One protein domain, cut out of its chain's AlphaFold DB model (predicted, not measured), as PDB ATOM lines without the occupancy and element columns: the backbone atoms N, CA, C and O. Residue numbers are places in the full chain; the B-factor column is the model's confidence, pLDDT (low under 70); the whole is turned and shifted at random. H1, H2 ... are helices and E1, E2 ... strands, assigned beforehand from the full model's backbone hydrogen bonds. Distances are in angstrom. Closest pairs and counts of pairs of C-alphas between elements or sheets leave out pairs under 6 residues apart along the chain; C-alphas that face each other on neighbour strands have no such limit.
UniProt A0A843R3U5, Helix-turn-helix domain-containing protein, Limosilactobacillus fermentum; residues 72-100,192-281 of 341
ATOM      1  N   ASP A  72      27.793 -28.425   6.166       91.00
ATOM      2  CA  ASP A  72      28.012 -27.826   4.845       91.00
ATOM      3  C   ASP A  72      28.775 -26.500   4.951       91.00
ATOM      4  O   ASP A  72      29.764 -26.344   4.245       91.00
ATOM      5  N   ASP A  73      28.406 -25.609   5.879       90.06
ATOM      6  CA  ASP A  73      29.093 -24.315   6.062       90.06
ATOM      7  C   ASP A  73      30.583 -24.526   6.385       90.06
ATOM      8  O   ASP A  73      31.466 -23.895   5.800       90.06
ATOM      9  N   VAL A  74      30.885 -25.478   7.279       93.44
ATOM     10  CA  VAL A  74      32.278 -25.814   7.609       93.44
ATOM     11  C   VAL A  74      32.987 -26.427   6.403       93.44
ATOM     12  O   VAL A  74      34.133 -26.084   6.131       93.44
ATOM     13  N   VAL A  75      32.334 -27.317   5.653       92.75
ATOM     14  CA  VAL A  75      32.905 -27.907   4.432       92.75
ATOM     15  C   VAL A  75      33.227 -26.830   3.398       92.75
ATOM     16  O   VAL A  75      34.331 -26.840   2.858       92.75
ATOM     17  N   GLU A  76      32.315 -25.894   3.145       88.25
ATOM     18  CA  GLU A  76      32.520 -24.774   2.223       88.25
ATOM     19  C   GLU A  76      33.732 -23.935   2.644       88.25
ATOM     20  O   GLU A  76      34.626 -23.693   1.827       88.25
ATOM     21  N   PHE A  77      33.834 -23.598   3.933       88.94
ATOM     22  CA  PHE A  77      35.000 -22.915   4.488       88.94
ATOM     23  C   PHE A  77      36.303 -23.707   4.280       88.94
ATOM     24  O   PHE A  77      37.293 -23.159   3.800       88.94
ATOM     25  N   LEU A  78      36.330 -25.007   4.579       91.75
ATOM     26  CA  LEU A  78      37.547 -25.812   4.412       91.75
ATOM     27  C   LEU A  78      37.958 -25.962   2.942       91.75
ATOM     28  O   LEU A  78      39.152 -25.938   2.638       91.75
ATOM     29  N   LEU A  79      36.998 -26.094   2.024       88.81
ATOM     30  CA  LEU A  79      37.277 -26.130   0.586       88.81
ATOM     31  C   LEU A  79      37.852 -24.801   0.101       88.81
ATOM     32  O   LEU A  79      38.849 -24.800  -0.622       88.81
ATOM     33  N   PHE A  80      37.280 -23.689   0.564       82.88
ATOM     34  CA  PHE A  80      37.814 -22.354   0.325       82.88
ATOM     35  C   PHE A  80      39.271 -22.233   0.810       82.88
ATOM     36  O   PHE A  80      40.135 -21.771   0.059       82.88
ATOM     37  N   MET A  81      39.575 -22.719   2.016       86.88
ATOM     38  CA  MET A  81      40.925 -22.675   2.589       86.88
ATOM     39  C   MET A  81      41.938 -23.521   1.814       86.88
ATOM     40  O   MET A  81      43.081 -23.104   1.637       86.88
ATOM     41  N   ILE A  82      41.539 -24.702   1.334       87.38
ATOM     42  CA  ILE A  82      42.412 -25.568   0.527       87.38
ATOM     43  C   ILE A  82      42.719 -24.910  -0.817       87.38
ATOM     44  O   ILE A  82      43.879 -24.875  -1.224       87.38
ATOM     45  N   ALA A  83      41.698 -24.363  -1.478       80.12
ATOM     46  CA  ALA A  83      41.845 -23.722  -2.779       80.12
ATOM     47  C   ALA A  83      42.735 -22.468  -2.734       80.12
ATOM     48  O   ALA A  83      43.471 -22.206  -3.682       80.12
ATOM     49  N   ASN A  84      42.704 -21.718  -1.627       75.88
ATOM     50  CA  ASN A  84      43.386 -20.424  -1.492       75.88
ATOM     51  C   ASN A  84      44.610 -20.445  -0.574       75.88
ATOM     52  O   ASN A  84      45.125 -19.396  -0.195       75.88
ATOM     53  N   ARG A  85      45.121 -21.624  -0.221       77.06
ATOM     54  CA  ARG A  85      46.185 -21.778   0.782       77.06
ATOM     55  C   ARG A  85      47.500 -21.028   0.505       77.06
ATOM     56  O   ARG A  85      48.307 -20.893   1.416       77.06
ATOM     57  N   TYR A  86      47.744 -20.613  -0.738       74.31
ATOM     58  CA  TYR A  86      48.939 -19.866  -1.158       74.31
ATOM     59  C   TYR A  86      48.607 -18.492  -1.748       74.31
ATOM     60  O   TYR A  86      49.478 -17.859  -2.344       74.31
ATOM     61  N   ASN A  87      47.353 -18.062  -1.635       70.19
ATOM     62  CA  ASN A  87      46.961 -16.729  -2.045       70.19
ATOM     63  C   ASN A  87      47.249 -15.750  -0.905       70.19
ATOM     64  O   ASN A  87      47.172 -16.097   0.276       70.19
ATOM     65  N   ASN A  88      47.591 -14.520  -1.289       68.12
ATOM     66  CA  ASN A  88      47.679 -13.398  -0.361       68.12
ATOM     67  C   ASN A  88      46.288 -13.113   0.247       68.12
ATOM     68  O   ASN A  88      45.322 -13.818  -0.031       68.12
ATOM     69  N   PHE A  89      46.197 -12.060   1.053       63.88
ATOM     70  CA  PHE A  89      44.964 -11.592   1.684       63.88
ATOM     71  C   PHE A  89      43.725 -11.656   0.764       63.88
ATOM     72  O   PHE A  89      43.737 -11.079  -0.330       63.88
ATOM     73  N   PHE A  90      42.685 -12.374   1.199       64.31
ATOM     74  CA  PHE A  90      41.446 -12.587   0.442       64.31
ATOM     75  C   PHE A  90      40.229 -12.689   1.373       64.31
ATOM     76  O   PHE A  90      40.308 -13.358   2.404       64.31
ATOM     77  N   ASP A  91      39.102 -12.108   0.951       63.88
ATOM     78  CA  ASP A  91      37.822 -12.162   1.666       63.88
ATOM     79  C   ASP A  91      37.087 -13.481   1.382       63.88
ATOM     80  O   ASP A  91      36.646 -13.751   0.262       63.88
ATOM     81  N   GLY A  92      36.957 -14.339   2.393       63.41
ATOM     82  CA  GLY A  92      36.266 -15.625   2.261       63.41
ATOM     83  C   GLY A  92      34.727 -15.537   2.271       63.41
ATOM     84  O   GLY A  92      34.170 -14.476   2.560       63.41
ATOM     85  N   PRO A  93      34.014 -16.668   2.055       58.84
ATOM     86  CA  PRO A  93      32.541 -16.755   2.010       58.84
ATOM     87  C   PRO A  93      31.760 -16.297   3.257       58.84
ATOM     88  O   PRO A  93      30.537 -16.401   3.288       58.84
ATOM     89  N   PHE A  94      32.441 -15.777   4.273       66.44
ATOM     90  CA  PHE A  94      31.874 -15.366   5.555       66.44
ATOM     91  C   PHE A  94      32.452 -14.027   6.046       66.44
ATOM     92  O   PHE A  94      32.409 -13.756   7.241       66.44
ATOM     93  N   TYR A  95      32.975 -13.188   5.135       62.69
ATOM     94  CA  TYR A  95      33.665 -11.925   5.460       62.69
ATOM     95  C   TYR A  95      34.892 -12.138   6.359       62.69
ATOM     96  O   TYR A  95      35.092 -11.436   7.344       62.69
ATOM     97  N   VAL A  96      35.676 -13.166   6.036       63.09
ATOM     98  CA  VAL A  96      36.839 -13.584   6.824       63.09
ATOM     99  C   VAL A  96      38.094 -13.185   6.093       63.09
ATOM    100  O   VAL A  96      38.259 -13.539   4.923       63.09
ATOM    101  N   GLU A  97      39.001 -12.548   6.818       68.44
ATOM    102  CA  GLU A  97      40.334 -12.233   6.340       68.44
ATOM    103  C   GLU A  97      41.258 -13.432   6.555       68.44
ATOM    104  O   GLU A  97      41.430 -13.940   7.670       68.44
ATOM    105  N   VAL A  98      41.856 -13.921   5.471       69.12
ATOM    106  CA  VAL A  98      42.812 -15.031   5.507       69.12
ATOM    107  C   VAL A  98      44.122 -14.580   4.879       69.12
ATOM    108  O   VAL A  98      44.150 -14.153   3.729       69.12
ATOM    109  N   ASP A  99      45.226 -14.732   5.612       78.25
ATOM    110  CA  ASP A  99      46.576 -14.422   5.126       78.25
ATOM    111  C   ASP A  99      47.352 -15.717   4.855       78.25
ATOM    112  O   ASP A  99      47.812 -16.384   5.785       78.25
ATOM    113  N   ASN A 100      47.506 -16.095   3.581       81.56
ATOM    114  CA  ASN A 100      48.292 -17.265   3.171       81.56
ATOM    115  C   ASN A 100      47.877 -18.560   3.897       81.56
ATOM    116  O   ASN A 100      48.704 -19.297   4.436       81.56
ATOM    117  N   LEU A 192      45.944 -22.938   9.109       93.50
ATOM    118  CA  LEU A 192      44.950 -23.952   8.803       93.50
ATOM    119  C   LEU A 192      45.309 -24.702   7.515       93.50
ATOM    120  O   LEU A 192      45.077 -25.906   7.429       93.50
ATOM    121  N   ALA A 193      45.952 -24.048   6.547       90.69
ATOM    122  CA  ALA A 193      46.471 -24.717   5.356       90.69
ATOM    123  C   ALA A 193      47.463 -25.844   5.698       90.69
ATOM    124  O   ALA A 193      47.364 -26.957   5.166       90.69
ATOM    125  N   SER A 194      48.412 -25.588   6.600       92.62
ATOM    126  CA  SER A 194      49.337 -26.611   7.092       92.62
ATOM    127  C   SER A 194      48.625 -27.691   7.908       92.62
ATOM    128  O   SER A 194      48.945 -28.875   7.760       92.62
ATOM    129  N   VAL A 195      47.635 -27.319   8.728       95.88
ATOM    130  CA  VAL A 195      46.816 -28.280   9.490       95.88
ATOM    131  C   VAL A 195      46.081 -29.241   8.549       95.88
ATOM    132  O   VAL A 195      46.203 -30.460   8.687       95.88
ATOM    133  N   LEU A 196      45.390 -28.715   7.535       94.69
ATOM    134  CA  LEU A 196      44.687 -29.512   6.526       94.69
ATOM    135  C   LEU A 196      45.651 -30.398   5.730       94.69
ATOM    136  O   LEU A 196      45.336 -31.559   5.471       94.69
ATOM    137  N   GLY A 197      46.862 -29.908   5.448       93.56
ATOM    138  CA  GLY A 197      47.952 -30.698   4.866       93.56
ATOM    139  C   GLY A 197      48.373 -31.921   5.692       93.56
ATOM    140  O   GLY A 197      48.860 -32.898   5.128       93.56
ATOM    141  N   GLY A 198      48.192 -31.887   7.015       94.12
ATOM    142  CA  GLY A 198      48.445 -33.029   7.903       94.12
ATOM    143  C   GLY A 198      47.234 -33.952   8.099       94.12
ATOM    144  O   GLY A 198      47.384 -35.153   8.372       94.12
ATOM    145  N   LEU A 199      46.021 -33.412   7.974       95.38
ATOM    146  CA  LEU A 199      44.783 -34.176   8.135       95.38
ATOM    147  C   LEU A 199      44.414 -34.956   6.870       95.38
ATOM    148  O   LEU A 199      44.016 -36.117   6.987       95.38
ATOM    149  N   LEU A 200      44.619 -34.371   5.690       93.94
ATOM    150  CA  LEU A 200      44.170 -34.915   4.409       93.94
ATOM    151  C   LEU A 200      45.306 -35.580   3.608       93.94
ATOM    152  O   LEU A 200      46.458 -35.146   3.677       93.94
ATOM    153  N   PRO A 201      45.005 -36.611   2.798       92.00
ATOM    154  CA  PRO A 201      45.956 -37.154   1.833       92.00
ATOM    155  C   PRO A 201      46.354 -36.112   0.776       92.00
ATOM    156  O   PRO A 201      45.514 -35.394   0.235       92.00
ATOM    157  N   GLY A 202      47.644 -36.041   0.440       89.12
ATOM    158  CA  GLY A 202      48.161 -35.012  -0.472       89.12
ATOM    159  C   GLY A 202      47.712 -35.148  -1.935       89.12
ATOM    160  O   GLY A 202      47.852 -34.208  -2.713       89.12
ATOM    161  N   ASP A 203      47.227 -36.311  -2.359       89.50
ATOM    162  CA  ASP A 203      46.568 -36.500  -3.654       89.50
ATOM    163  C   ASP A 203      45.127 -35.974  -3.644       89.50
ATOM    164  O   ASP A 203      44.728 -35.333  -4.609       89.50
ATOM    165  N   GLU A 204      44.386 -36.162  -2.550       88.94
ATOM    166  CA  GLU A 204      43.041 -35.593  -2.389       88.94
ATOM    167  C   GLU A 204      43.071 -34.061  -2.327       88.94
ATOM    168  O   GLU A 204      42.289 -33.406  -3.014       88.94
ATOM    169  N   ILE A 205      44.037 -33.480  -1.603       87.88
ATOM    170  CA  ILE A 205      44.273 -32.025  -1.606       87.88
ATOM    171  C   ILE A 205      44.504 -31.525  -3.035       87.88
ATOM    172  O   ILE A 205      43.851 -30.583  -3.477       87.88
ATOM    173  N   ARG A 206      45.375 -32.204  -3.793       85.88
ATOM    174  CA  ARG A 206      45.660 -31.832  -5.182       85.88
ATOM    175  C   ARG A 206      44.437 -31.938  -6.083       85.88
ATOM    176  O   ARG A 206      44.309 -31.128  -6.992       85.88
ATOM    177  N   LYS A 207      43.531 -32.898  -5.866       84.44
ATOM    178  CA  LYS A 207      42.272 -32.967  -6.631       84.44
ATOM    179  C   LYS A 207      41.402 -31.735  -6.394       84.44
ATOM    180  O   LYS A 207      40.852 -31.217  -7.356       84.44
ATOM    181  N   ILE A 208      41.313 -31.267  -5.148       82.44
ATOM    182  CA  ILE A 208      40.561 -30.054  -4.801       82.44
ATOM    183  C   ILE A 208      41.229 -28.831  -5.447       82.44
ATOM    184  O   ILE A 208      40.569 -28.086  -6.162       82.44
ATOM    185  N   GLU A 209      42.547 -28.676  -5.293       78.75
ATOM    186  CA  GLU A 209      43.316 -27.562  -5.881       78.75
ATOM    187  C   GLU A 209      43.224 -27.521  -7.421       78.75
ATOM    188  O   GLU A 209      43.086 -26.460  -8.025       78.75
ATOM    189  N   THR A 210      43.301 -28.683  -8.080       74.25
ATOM    190  CA  THR A 210      43.342 -28.788  -9.552       74.25
ATOM    191  C   THR A 210      41.978 -28.809 -10.223       74.25
ATOM    192  O   THR A 210      41.930 -28.794 -11.453       74.25
ATOM    193  N   ALA A 211      40.878 -28.767  -9.467       70.94
ATOM    194  CA  ALA A 211      39.521 -28.659 -10.009       70.94
ATOM    195  C   ALA A 211      39.246 -27.322 -10.742       70.94
ATOM    196  O   ALA A 211      38.101 -27.007 -11.037       70.94
ATOM    197  N   TYR A 212      40.302 -26.575 -11.087       53.50
ATOM    198  CA  TYR A 212      40.295 -25.288 -11.772       53.50
ATOM    199  C   TYR A 212      39.471 -24.252 -11.008       53.50
ATOM    200  O   TYR A 212      38.634 -23.539 -11.556       53.50
ATOM    201  N   ILE A 213      39.751 -24.187  -9.706       55.22
ATOM    202  CA  ILE A 213      39.248 -23.172  -8.792       55.22
ATOM    203  C   ILE A 213      40.032 -21.877  -9.049       55.22
ATOM    204  O   ILE A 213      40.913 -21.481  -8.290       55.22
ATOM    205  N   GLU A 214      39.778 -21.232 -10.186       47.81
ATOM    206  CA  GLU A 214      40.215 -19.857 -10.399       47.81
ATOM    207  C   GLU A 214      39.296 -18.951  -9.568       47.81
ATOM    208  O   GLU A 214      38.221 -18.559 -10.019       47.81
ATOM    209  N   PHE A 215      39.732 -18.587  -8.357       51.19
ATOM    210  CA  PHE A 215      39.260 -17.381  -7.664       51.19
ATOM    211  C   PHE A 215      39.781 -16.142  -8.408       51.19
ATOM    212  O   PHE A 215      40.532 -15.318  -7.890       51.19
ATOM    213  N   VAL A 216      39.423 -16.019  -9.685       42.03
ATOM    214  CA  VAL A 216      39.351 -14.702 -10.305       42.03
ATOM    215  C   VAL A 216      38.168 -14.026  -9.621       42.03
ATOM    216  O   VAL A 216      37.172 -14.690  -9.366       42.03
ATOM    217  N   PHE A 217      38.319 -12.743  -9.304       45.03
ATOM    218  CA  PHE A 217      37.437 -11.800  -8.591       45.03
ATOM    219  C   PHE A 217      35.915 -11.802  -8.923       45.03
ATOM    220  O   PHE A 217      35.203 -10.901  -8.500       45.03
ATOM    221  N   GLU A 218      35.412 -12.771  -9.685       48.00
ATOM    222  CA  GLU A 218      34.013 -13.017 -10.019       48.00
ATOM    223  C   GLU A 218      33.591 -14.411  -9.513       48.00
ATOM    224  O   GLU A 218      33.687 -15.379 -10.265       48.00
ATOM    225  N   ASP A 219      33.174 -14.501  -8.243       51.94
ATOM    226  CA  ASP A 219      32.096 -15.316  -7.627       51.94
ATOM    227  C   ASP A 219      31.830 -16.796  -8.012       51.94
ATOM    228  O   ASP A 219      31.048 -17.466  -7.338       51.94
ATOM    229  N   LYS A 220      32.468 -17.383  -9.029       52.62
ATOM    230  CA  LYS A 220      32.057 -18.663  -9.626       52.62
ATOM    231  C   LYS A 220      32.218 -19.857  -8.700       52.62
ATOM    232  O   LYS A 220      31.375 -20.746  -8.729       52.62
ATOM    233  N   LEU A 221      33.266 -19.900  -7.870       53.81
ATOM    234  CA  LEU A 221      33.412 -21.014  -6.932       53.81
ATOM    235  C   LEU A 221      32.399 -20.923  -5.795       53.81
ATOM    236  O   LEU A 221      31.822 -21.943  -5.440       53.81
ATOM    237  N   LEU A 222      32.171 -19.734  -5.227       58.34
ATOM    238  CA  LEU A 222      31.122 -19.585  -4.219       58.34
ATOM    239  C   LEU A 222      29.775 -19.990  -4.813       58.34
ATOM    240  O   LEU A 222      29.069 -20.782  -4.204       58.34
ATOM    241  N   GLU A 223      29.451 -19.541  -6.028       60.66
ATOM    242  CA  GLU A 223      28.222 -19.947  -6.713       60.66
ATOM    243  C   GLU A 223      28.140 -21.469  -6.931       60.66
ATOM    244  O   GLU A 223      27.097 -22.073  -6.671       60.66
ATOM    245  N   GLU A 224      29.225 -22.125  -7.359       61.72
ATOM    246  CA  GLU A 224      29.253 -23.577  -7.559       61.72
ATOM    247  C   GLU A 224      29.221 -24.378  -6.246       61.72
ATOM    248  O   GLU A 224      28.507 -25.383  -6.172       61.72
ATOM    249  N   LEU A 225      29.934 -23.952  -5.202       64.75
ATOM    250  CA  LEU A 225      29.893 -24.580  -3.876       64.75
ATOM    251  C   LEU A 225      28.508 -24.406  -3.250       64.75
ATOM    252  O   LEU A 225      27.889 -25.398  -2.861       64.75
ATOM    253  N   HIS A 226      27.960 -23.187  -3.290       66.06
ATOM    254  CA  HIS A 226      26.602 -22.893  -2.828       66.06
ATOM    255  C   HIS A 226      25.544 -23.668  -3.629       66.06
ATOM    256  O   HIS A 226      24.463 -23.957  -3.108       66.06
ATOM    257  N   SER A 227      25.834 -24.052  -4.882       68.56
ATOM    258  CA  SER A 227      24.934 -24.888  -5.685       68.56
ATOM    259  C   SER A 227      24.797 -26.323  -5.157       68.56
ATOM    260  O   SER A 227      23.866 -27.025  -5.565       68.56
ATOM    261  N   ARG A 228      25.690 -26.761  -4.249       78.19
ATOM    262  CA  ARG A 228      25.729 -28.106  -3.646       78.19
ATOM    263  C   ARG A 228      25.558 -29.204  -4.704       78.19
ATOM    264  O   ARG A 228      24.686 -30.067  -4.611       78.19
ATOM    265  N   ASN A 229      26.360 -29.116  -5.763       81.25
ATOM    266  CA  ASN A 229      26.332 -30.029  -6.905       81.25
ATOM    267  C   ASN A 229      27.102 -31.345  -6.631       81.25
ATOM    268  O   ASN A 229      27.598 -31.588  -5.530       81.25
ATOM    269  N   GLU A 230      27.200 -32.224  -7.635       85.31
ATOM    270  CA  GLU A 230      27.902 -33.514  -7.503       85.31
ATOM    271  C   GLU A 230      29.371 -33.357  -7.072       85.31
ATOM    272  O   GLU A 230      29.861 -34.152  -6.267       85.31
ATOM    273  N   THR A 231      30.058 -32.312  -7.548       84.00
ATOM    274  CA  THR A 231      31.445 -32.000  -7.179       84.00
ATOM    275  C   THR A 231      31.555 -31.622  -5.705       84.00
ATOM    276  O   THR A 231      32.400 -32.177  -4.998       84.00
ATOM    277  N   PHE A 232      30.664 -30.752  -5.210       86.69
ATOM    278  CA  PHE A 232      30.608 -30.400  -3.788       86.69
ATOM    279  C   PHE A 232      30.464 -31.650  -2.918       86.69
ATOM    280  O   PHE A 232      31.252 -31.858  -2.000       86.69
ATOM    281  N   PHE A 233      29.514 -32.536  -3.237       89.00
ATOM    282  CA  PHE A 233      29.307 -33.754  -2.450       89.00
ATOM    283  C   PHE A 233      30.480 -34.739  -2.538       89.00
ATOM    284  O   PHE A 233      30.769 -35.431  -1.556       89.00
ATOM    285  N   ALA A 234      31.187 -34.793  -3.671       89.38
ATOM    286  CA  ALA A 234      32.410 -35.579  -3.797       89.38
ATOM    287  C   ALA A 234      33.519 -35.057  -2.866       89.38
ATOM    288  O   ALA A 234      34.154 -35.848  -2.167       89.38
ATOM    289  N   PHE A 235      33.714 -33.738  -2.793       91.25
ATOM    290  CA  PHE A 235      34.703 -33.128  -1.901       91.25
ATOM    291  C   PHE A 235      34.289 -33.155  -0.430       91.25
ATOM    292  O   PHE A 235      35.101 -33.501   0.428       91.25
ATOM    293  N   LYS A 236      33.013 -32.898  -0.132       92.81
ATOM    294  CA  LYS A 236      32.426 -33.077   1.201       92.81
ATOM    295  C   LYS A 236      32.739 -34.466   1.744       92.81
ATOM    296  O   LYS A 236      33.181 -34.595   2.881       92.81
ATOM    297  N   LYS A 237      32.559 -35.503   0.921       93.06
ATOM    298  CA  LYS A 237      32.864 -36.879   1.312       93.06
ATOM    299  C   LYS A 237      34.337 -37.063   1.685       93.06
ATOM    300  O   LYS A 237      34.614 -37.644   2.727       93.06
ATOM    301  N   ILE A 238      35.265 -36.538   0.882       93.75
ATOM    302  CA  ILE A 238      36.707 -36.589   1.183       93.75
ATOM    303  C   ILE A 238      36.998 -35.966   2.551       93.75
ATOM    304  O   ILE A 238      37.720 -36.561   3.353       93.75
ATOM    305  N   LEU A 239      36.437 -34.786   2.825       95.69
ATOM    306  CA  LEU A 239      36.652 -34.093   4.091       95.69
ATOM    307  C   LEU A 239      36.052 -34.872   5.267       95.69
ATOM    308  O   LEU A 239      36.757 -35.128   6.239       95.69
ATOM    309  N   VAL A 240      34.794 -35.308   5.169       95.38
ATOM    310  CA  VAL A 240      34.102 -36.062   6.234       95.38
ATOM    311  C   VAL A 240      34.787 -37.402   6.532       95.38
ATOM    312  O   VAL A 240      34.870 -37.792   7.694       95.38
ATOM    313  N   ASP A 241      35.328 -38.085   5.519       95.00
ATOM    314  CA  ASP A 241      36.034 -39.362   5.696       95.00
ATOM    315  C   ASP A 241      37.387 -39.201   6.427       95.00
ATOM    316  O   ASP A 241      37.896 -40.168   7.001       95.00
ATOM    317  N   ASN A 242      37.982 -38.002   6.421       95.50
ATOM    318  CA  ASN A 242      39.320 -37.748   6.972       95.50
ATOM    319  C   ASN A 242      39.345 -36.813   8.192       95.50
ATOM    320  O   ASN A 242      40.352 -36.794   8.903       95.50
ATOM    321  N   ILE A 243      38.278 -36.048   8.433       97.06
ATOM    322  CA  ILE A 243      38.178 -35.050   9.503       97.06
ATOM    323  C   ILE A 243      37.009 -35.423  10.416       97.06
ATOM    324  O   ILE A 243      35.838 -35.196  10.097       97.06
ATOM    325  N   LYS A 244      37.330 -35.977  11.586       95.88
ATOM    326  CA  LYS A 244      36.347 -36.478  12.556       95.88
ATOM    327  C   LYS A 244      35.462 -35.360  13.092       95.88
ATOM    328  O   LYS A 244      34.266 -35.579  13.279       95.88
ATOM    329  N   SER A 245      36.027 -34.170  13.290       96.19
ATOM    330  CA  SER A 245      35.300 -33.002  13.800       96.19
ATOM    331  C   SER A 245      34.104 -32.597  12.934       96.19
ATOM    332  O   SER A 245      33.149 -32.034  13.456       96.19
ATOM    333  N   LEU A 246      34.083 -32.944  11.639       96.62
ATOM    334  CA  LEU A 246      32.920 -32.688  10.780       96.62
ATOM    335  C   LEU A 246      31.702 -33.542  11.144       96.62
ATOM    336  O   LEU A 246      30.588 -33.194  10.769       96.62
ATOM    337  N   SER A 247      31.882 -34.648  11.865       94.94
ATOM    338  CA  SER A 247      30.784 -35.490  12.362       94.94
ATOM    339  C   SER A 247      30.451 -35.234  13.838       94.94
ATOM    340  O   SER A 247      29.570 -35.893  14.395       94.94
ATOM    341  N   ASP A 248      31.138 -34.290  14.485       97.00
ATOM    342  CA  ASP A 248      30.872 -33.872  15.859       97.00
ATOM    343  C   ASP A 248      29.805 -32.767  15.863       97.00
ATOM    344  O   ASP A 248      30.091 -31.574  15.903       97.00
ATOM    345  N   TYR A 249      28.538 -33.167  15.786       96.50
ATOM    346  CA  TYR A 249      27.421 -32.221  15.702       96.50
ATOM    347  C   TYR A 249      27.254 -31.337  16.948       96.50
ATOM    348  O   TYR A 249      26.627 -30.285  16.858       96.50
ATOM    349  N   ALA A 250      27.796 -31.745  18.103       95.06
ATOM    350  CA  ALA A 250      27.815 -30.908  19.303       95.06
ATOM    351  C   ALA A 250      28.834 -29.780  19.156       95.06
ATOM    352  O   ALA A 250      28.509 -28.625  19.423       95.06
ATOM    353  N   PHE A 251      30.027 -30.100  18.647       95.75
ATOM    354  CA  PHE A 251      30.992 -29.084  18.254       95.75
ATOM    355  C   PHE A 251      30.393 -28.125  17.217       95.75
ATOM    356  O   PHE A 251      30.386 -26.921  17.460       95.75
ATOM    357  N   LEU A 252      29.810 -28.638  16.127       96.12
ATOM    358  CA  LEU A 252      29.221 -27.802  15.071       96.12
ATOM    359  C   LEU A 252      28.140 -26.838  15.596       96.12
ATOM    360  O   LEU A 252      28.135 -25.660  15.239       96.12
ATOM    361  N   ALA A 253      27.270 -27.316  16.494       94.62
ATOM    362  CA  ALA A 253      26.229 -26.495  17.115       94.62
ATOM    363  C   ALA A 253      26.780 -25.364  17.993       94.62
ATOM    364  O   ALA A 253      26.133 -24.332  18.113       94.62
ATOM    365  N   SER A 254      27.965 -25.550  18.580       92.50
ATOM    366  CA  SER A 254      28.594 -24.564  19.469       92.50
ATOM    367  C   SER A 254      29.344 -23.442  18.738       92.50
ATOM    368  O   SER A 254      29.744 -22.456  19.356       92.50
ATOM    369  N   ILE A 255      29.581 -23.580  17.429       92.19
ATOM    370  CA  ILE A 255      30.373 -22.612  16.659       92.19
ATOM    371  C   ILE A 255      29.608 -21.291  16.535       92.19
ATOM    372  O   ILE A 255      28.480 -21.270  16.057       92.19
ATOM    373  N   GLY A 256      30.244 -20.171  16.882       82.50
ATOM    374  CA  GLY A 256      29.645 -18.840  16.728       82.50
ATOM    375  C   GLY A 256      28.597 -18.486  17.788       82.50
ATOM    376  O   GLY A 256      27.874 -17.506  17.620       82.50
ATOM    377  N   GLU A 257      28.503 -19.247  18.882       67.31
ATOM    378  CA  GLU A 257      27.695 -18.864  20.041       67.31
ATOM    379  C   GLU A 257      28.439 -17.828  20.906       67.31
ATOM    380  O   GLU A 257      29.519 -18.097  21.430       67.31
ATOM    381  N   GLY A 258      27.863 -16.633  21.089       60.31
ATOM    382  CA  GLY A 258      28.406 -15.625  22.005       60.31
ATOM    383  C   GLY A 258      27.933 -14.194  21.738       60.31
ATOM    384  O   GLY A 258      27.381 -13.895  20.685       60.31
ATOM    385  N   TRP A 259      28.159 -13.310  22.711       51.91
ATOM    386  CA  TRP A 259      27.988 -11.858  22.580       51.91
ATOM    387  C   TRP A 259      29.344 -11.164  22.794       51.91
ATOM    388  O   TRP A 259      30.160 -11.640  23.590       51.91
ATOM    389  N   GLY A 260      29.574 -10.038  22.110       65.75
ATOM    390  CA  GLY A 260      30.839  -9.288  22.147       65.75
ATOM    391  C   GLY A 260      31.947  -9.902  21.280       65.75
ATOM    392  O   GLY A 260      31.702 -10.839  20.521       65.75
ATOM    393  N   MET A 261      33.173  -9.384  21.393       77.44
ATOM    394  CA  MET A 261      34.322  -9.868  20.621       77.44
ATOM    395  C   MET A 261      34.785 -11.249  21.113       77.44
ATOM    396  O   MET A 261      35.439 -11.393  22.147       77.44
ATOM    397  N   GLN A 262      34.413 -12.279  20.356       82.19
ATOM    398  CA  GLN A 262      34.772 -13.681  20.574       82.19
ATOM    399  C   GLN A 262      35.727 -14.160  19.477       82.19
ATOM    400  O   GLN A 262      35.802 -13.524  18.423       82.19
ATOM    401  N   PRO A 263      36.451 -15.276  19.686       87.56
ATOM    402  CA  PRO A 263      37.146 -15.918  18.585       87.56
ATOM    403  C   PRO A 263      36.185 -16.174  17.419       87.56
ATOM    404  O   PRO A 263      35.057 -16.621  17.644       87.56
ATOM    405  N   SER A 264      36.626 -15.895  16.197       88.44
ATOM    406  CA  SER A 264      35.808 -16.087  15.010       88.44
ATOM    407  C   SER A 264      35.430 -17.566  14.855       88.44
ATOM    408  O   SER A 264      36.206 -18.451  15.251       88.44
ATOM    409  N   PRO A 265      34.250 -17.870  14.287       90.94
ATOM    410  CA  PRO A 265      33.854 -19.236  13.951       90.94
ATOM    411  C   PRO A 265      34.954 -20.044  13.250       90.94
ATOM    412  O   PRO A 265      35.237 -21.186  13.611       90.94
ATOM    413  N   GLU A 266      35.635 -19.418  12.299       91.19
ATOM    414  CA  GLU A 266      36.704 -19.986  11.487       91.19
ATOM    415  C   GLU A 266      37.925 -20.318  12.328       91.19
ATOM    416  O   GLU A 266      38.529 -21.376  12.149       91.19
ATOM    417  N   TYR A 267      38.285 -19.450  13.277       92.19
ATOM    418  CA  TYR A 267      39.375 -19.736  14.198       92.19
ATOM    419  C   TYR A 267      39.023 -20.876  15.148       92.19
ATOM    420  O   TYR A 267      39.869 -21.727  15.421       92.19
ATOM    421  N   VAL A 268      37.780 -20.935  15.636       93.62
ATOM    422  CA  VAL A 268      37.298 -22.049  16.469       93.62
ATOM    423  C   VAL A 268      37.401 -23.372  15.703       93.62
ATOM    424  O   VAL A 268      37.908 -24.358  16.247       93.62
ATOM    425  N   ILE A 269      37.013 -23.382  14.425       95.12
ATOM    426  CA  ILE A 269      37.206 -24.519  13.514       95.12
ATOM    427  C   ILE A 269      38.696 -24.835  13.361       95.12
ATOM    428  O   ILE A 269      39.111 -25.970  13.590       95.12
ATOM    429  N   ALA A 270      39.522 -23.842  13.032       94.94
ATOM    430  CA  ALA A 270      40.953 -24.030  12.822       94.94
ATOM    431  C   ALA A 270      41.653 -24.597  14.064       94.94
ATOM    432  O   ALA A 270      42.500 -25.486  13.954       94.94
ATOM    433  N   LYS A 271      41.262 -24.128  15.253       95.12
ATOM    434  CA  LYS A 271      41.749 -24.620  16.540       95.12
ATOM    435  C   LYS A 271      41.350 -26.073  16.755       95.12
ATOM    436  O   LYS A 271      42.239 -26.894  16.951       95.12
ATOM    437  N   ARG A 272      40.067 -26.416  16.595       96.81
ATOM    438  CA  ARG A 272      39.583 -27.801  16.725       96.81
ATOM    439  C   ARG A 272      40.315 -28.767  15.788       96.81
ATOM    440  O   ARG A 272      40.681 -29.864  16.200       96.81
ATOM    441  N   LEU A 273      40.565 -28.355  14.546       97.69
ATOM    442  CA  LEU A 273      41.297 -29.163  13.567       97.69
ATOM    443  C   LEU A 273      42.791 -29.273  13.883       97.69
ATOM    444  O   LEU A 273      43.399 -30.317  13.644       97.69
ATOM    445  N   SER A 274      43.388 -28.214  14.428       96.12
ATOM    446  CA  SER A 274      44.764 -28.249  14.922       96.12
ATOM    447  C   SER A 274      44.904 -29.270  16.050       96.12
ATOM    448  O   SER A 274      45.812 -30.101  16.005       96.12
ATOM    449  N   ASP A 275      43.968 -29.268  17.001       93.56
ATOM    450  CA  ASP A 275      43.924 -30.217  18.118       93.56
ATOM    451  C   ASP A 275      43.764 -31.658  17.589       93.56
ATOM    452  O   ASP A 275      44.565 -32.536  17.912       93.56
ATOM    453  N   GLU A 276      42.830 -31.886  16.655       95.88
ATOM    454  CA  GLU A 276      42.634 -33.192  16.002       95.88
ATOM    455  C   GLU A 276      43.903 -33.684  15.275       95.88
ATOM    456  O   GLU A 276      44.245 -34.872  15.315       95.88
ATOM    457  N   LEU A 277      44.655 -32.785  14.628       95.25
ATOM    458  CA  LEU A 277      45.928 -33.139  14.000       95.25
ATOM    459  C   LEU A 277      46.980 -33.552  15.037       95.25
ATOM    460  O   LEU A 277      47.745 -34.490  14.785       95.25
ATOM    461  N   GLN A 278      47.047 -32.867  16.181       89.88
ATOM    462  CA  GLN A 278      47.968 -33.240  17.255       89.88
ATOM    463  C   GLN A 278      47.620 -34.616  17.828       89.88
ATOM    464  O   GLN A 278      48.517 -35.452  17.962       89.88
ATOM    465  N   GLU A 279      46.336 -34.901  18.054       89.38
ATOM    466  CA  GLU A 279      45.865 -36.232  18.460       89.38
ATOM    467  C   GLU A 279      46.262 -37.303  17.437       89.38
ATOM    468  O   GLU A 279      46.872 -38.314  17.787       89.38
ATOM    469  N   LYS A 280      46.024 -37.056  16.141       90.44
ATOM    470  CA  LYS A 280      46.403 -37.981  15.059       90.44
ATOM    471  C   LYS A 280      47.909 -38.262  15.038       90.44
ATOM    472  O   LYS A 280      48.327 -39.409  14.837       90.44
ATOM    473  N   LYS A 281      48.744 -37.234  15.230       88.75
ATOM    474  CA  LYS A 281      50.206 -37.390  15.322       88.75
ATOM    475  C   LYS A 281      50.598 -38.206  16.552       88.75
ATOM    476  O   LYS A 281      51.452 -39.091  16.438       88.75
TER     477      LYS A 281
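AT A GLANCE: This is residues 72 to 100 and 192 to 281 of the 341 residues of the protein "Helix-turn-helix domain-containing protein" of Limosilactobacillus fermentum (UniProt A0A843R3U5). One helix, H1, runs through the middle of a rounded body, with H5 crossing it, H2 and H3 packed on its last residues, and the long H8 beside H2. H4 and H7 lie at the rim, and residues 84 to 99 make a loop ending in the short strand E1. The printed part has 119 residues, mostly helix by its named elements, in the order H1 E1 H2 H3 H4 H5 H6 H7 H8. It is compact, with a radius of gyration of the C-alphas of 13.9 A and spans of 35 by 33 by 26 A.

HOW THE PARTS SIT: Begin at H1, residues 72 to 83, the hub. Its residues 81 to 82 alone touch H2, residues 192 to 199, about perpendicular at 81 degrees; the closest C-alphas, of Ile 82 and Ala 193, are 6.4 A apart. Its residues 79 to 83 alone touch H3, residues 202 to 210, at 88 degrees, about perpendicular, closest at C-alphas 83 and 209, 5.2 A. H4, residues 220 to 226, is close but not clearly touching H1, with closest C-alphas 76 and 225 at 6.6 A. H5, residues 230 to 242, touches H1 with residues 235 to 239 alone, about perpendicular at 90 degrees, closest at C-alphas 75 and 236, 6.1 A. H8, residues 265 to 281, touches H2 with residues 270 to 277 alone, the same way at a shallow tilt of 34 degrees, only just short of steep; C-alphas 192 and 270 are closest, 5.7 A. H6, residues 244 to 247, touches residues 272 to 276 of H8, closest at C-alphas 245 and 273, 7.1 A. H7, residues 249 to 254, is near H8, with 7 pairs of C-alphas within 10 A. E1, residues 97 to 99, pairs with no named strand, but its residues 97 to 98 pair antiparallel with residues 90 to 91. Every O i to N i+4 pair is within hydrogen-bond range in H1, H2, H3, H4, H5, H7 and H8; H6 is too short for one.

IN THESE COORDINATES: Find C-alpha 72 at (28.012, -27.826, 4.845); from there H1 runs 16.3 A. H5 spans 18.9 A, and H8 runs 24.5 A to C-alpha 281 at (50.206, -37.390, 15.322).

THE WHOLE: The farthest C-alphas, of Asp 203 and Gly 260, are 40.7 A apart. Residues 101 to 191 are not printed, and C-alphas 100 and 192 are 9.4 A apart across the cut. H1 to E1 is a long link of 13 residues. Residues 88 to 98, 212 to 227 and 257 to 260 have pLDDT under 70.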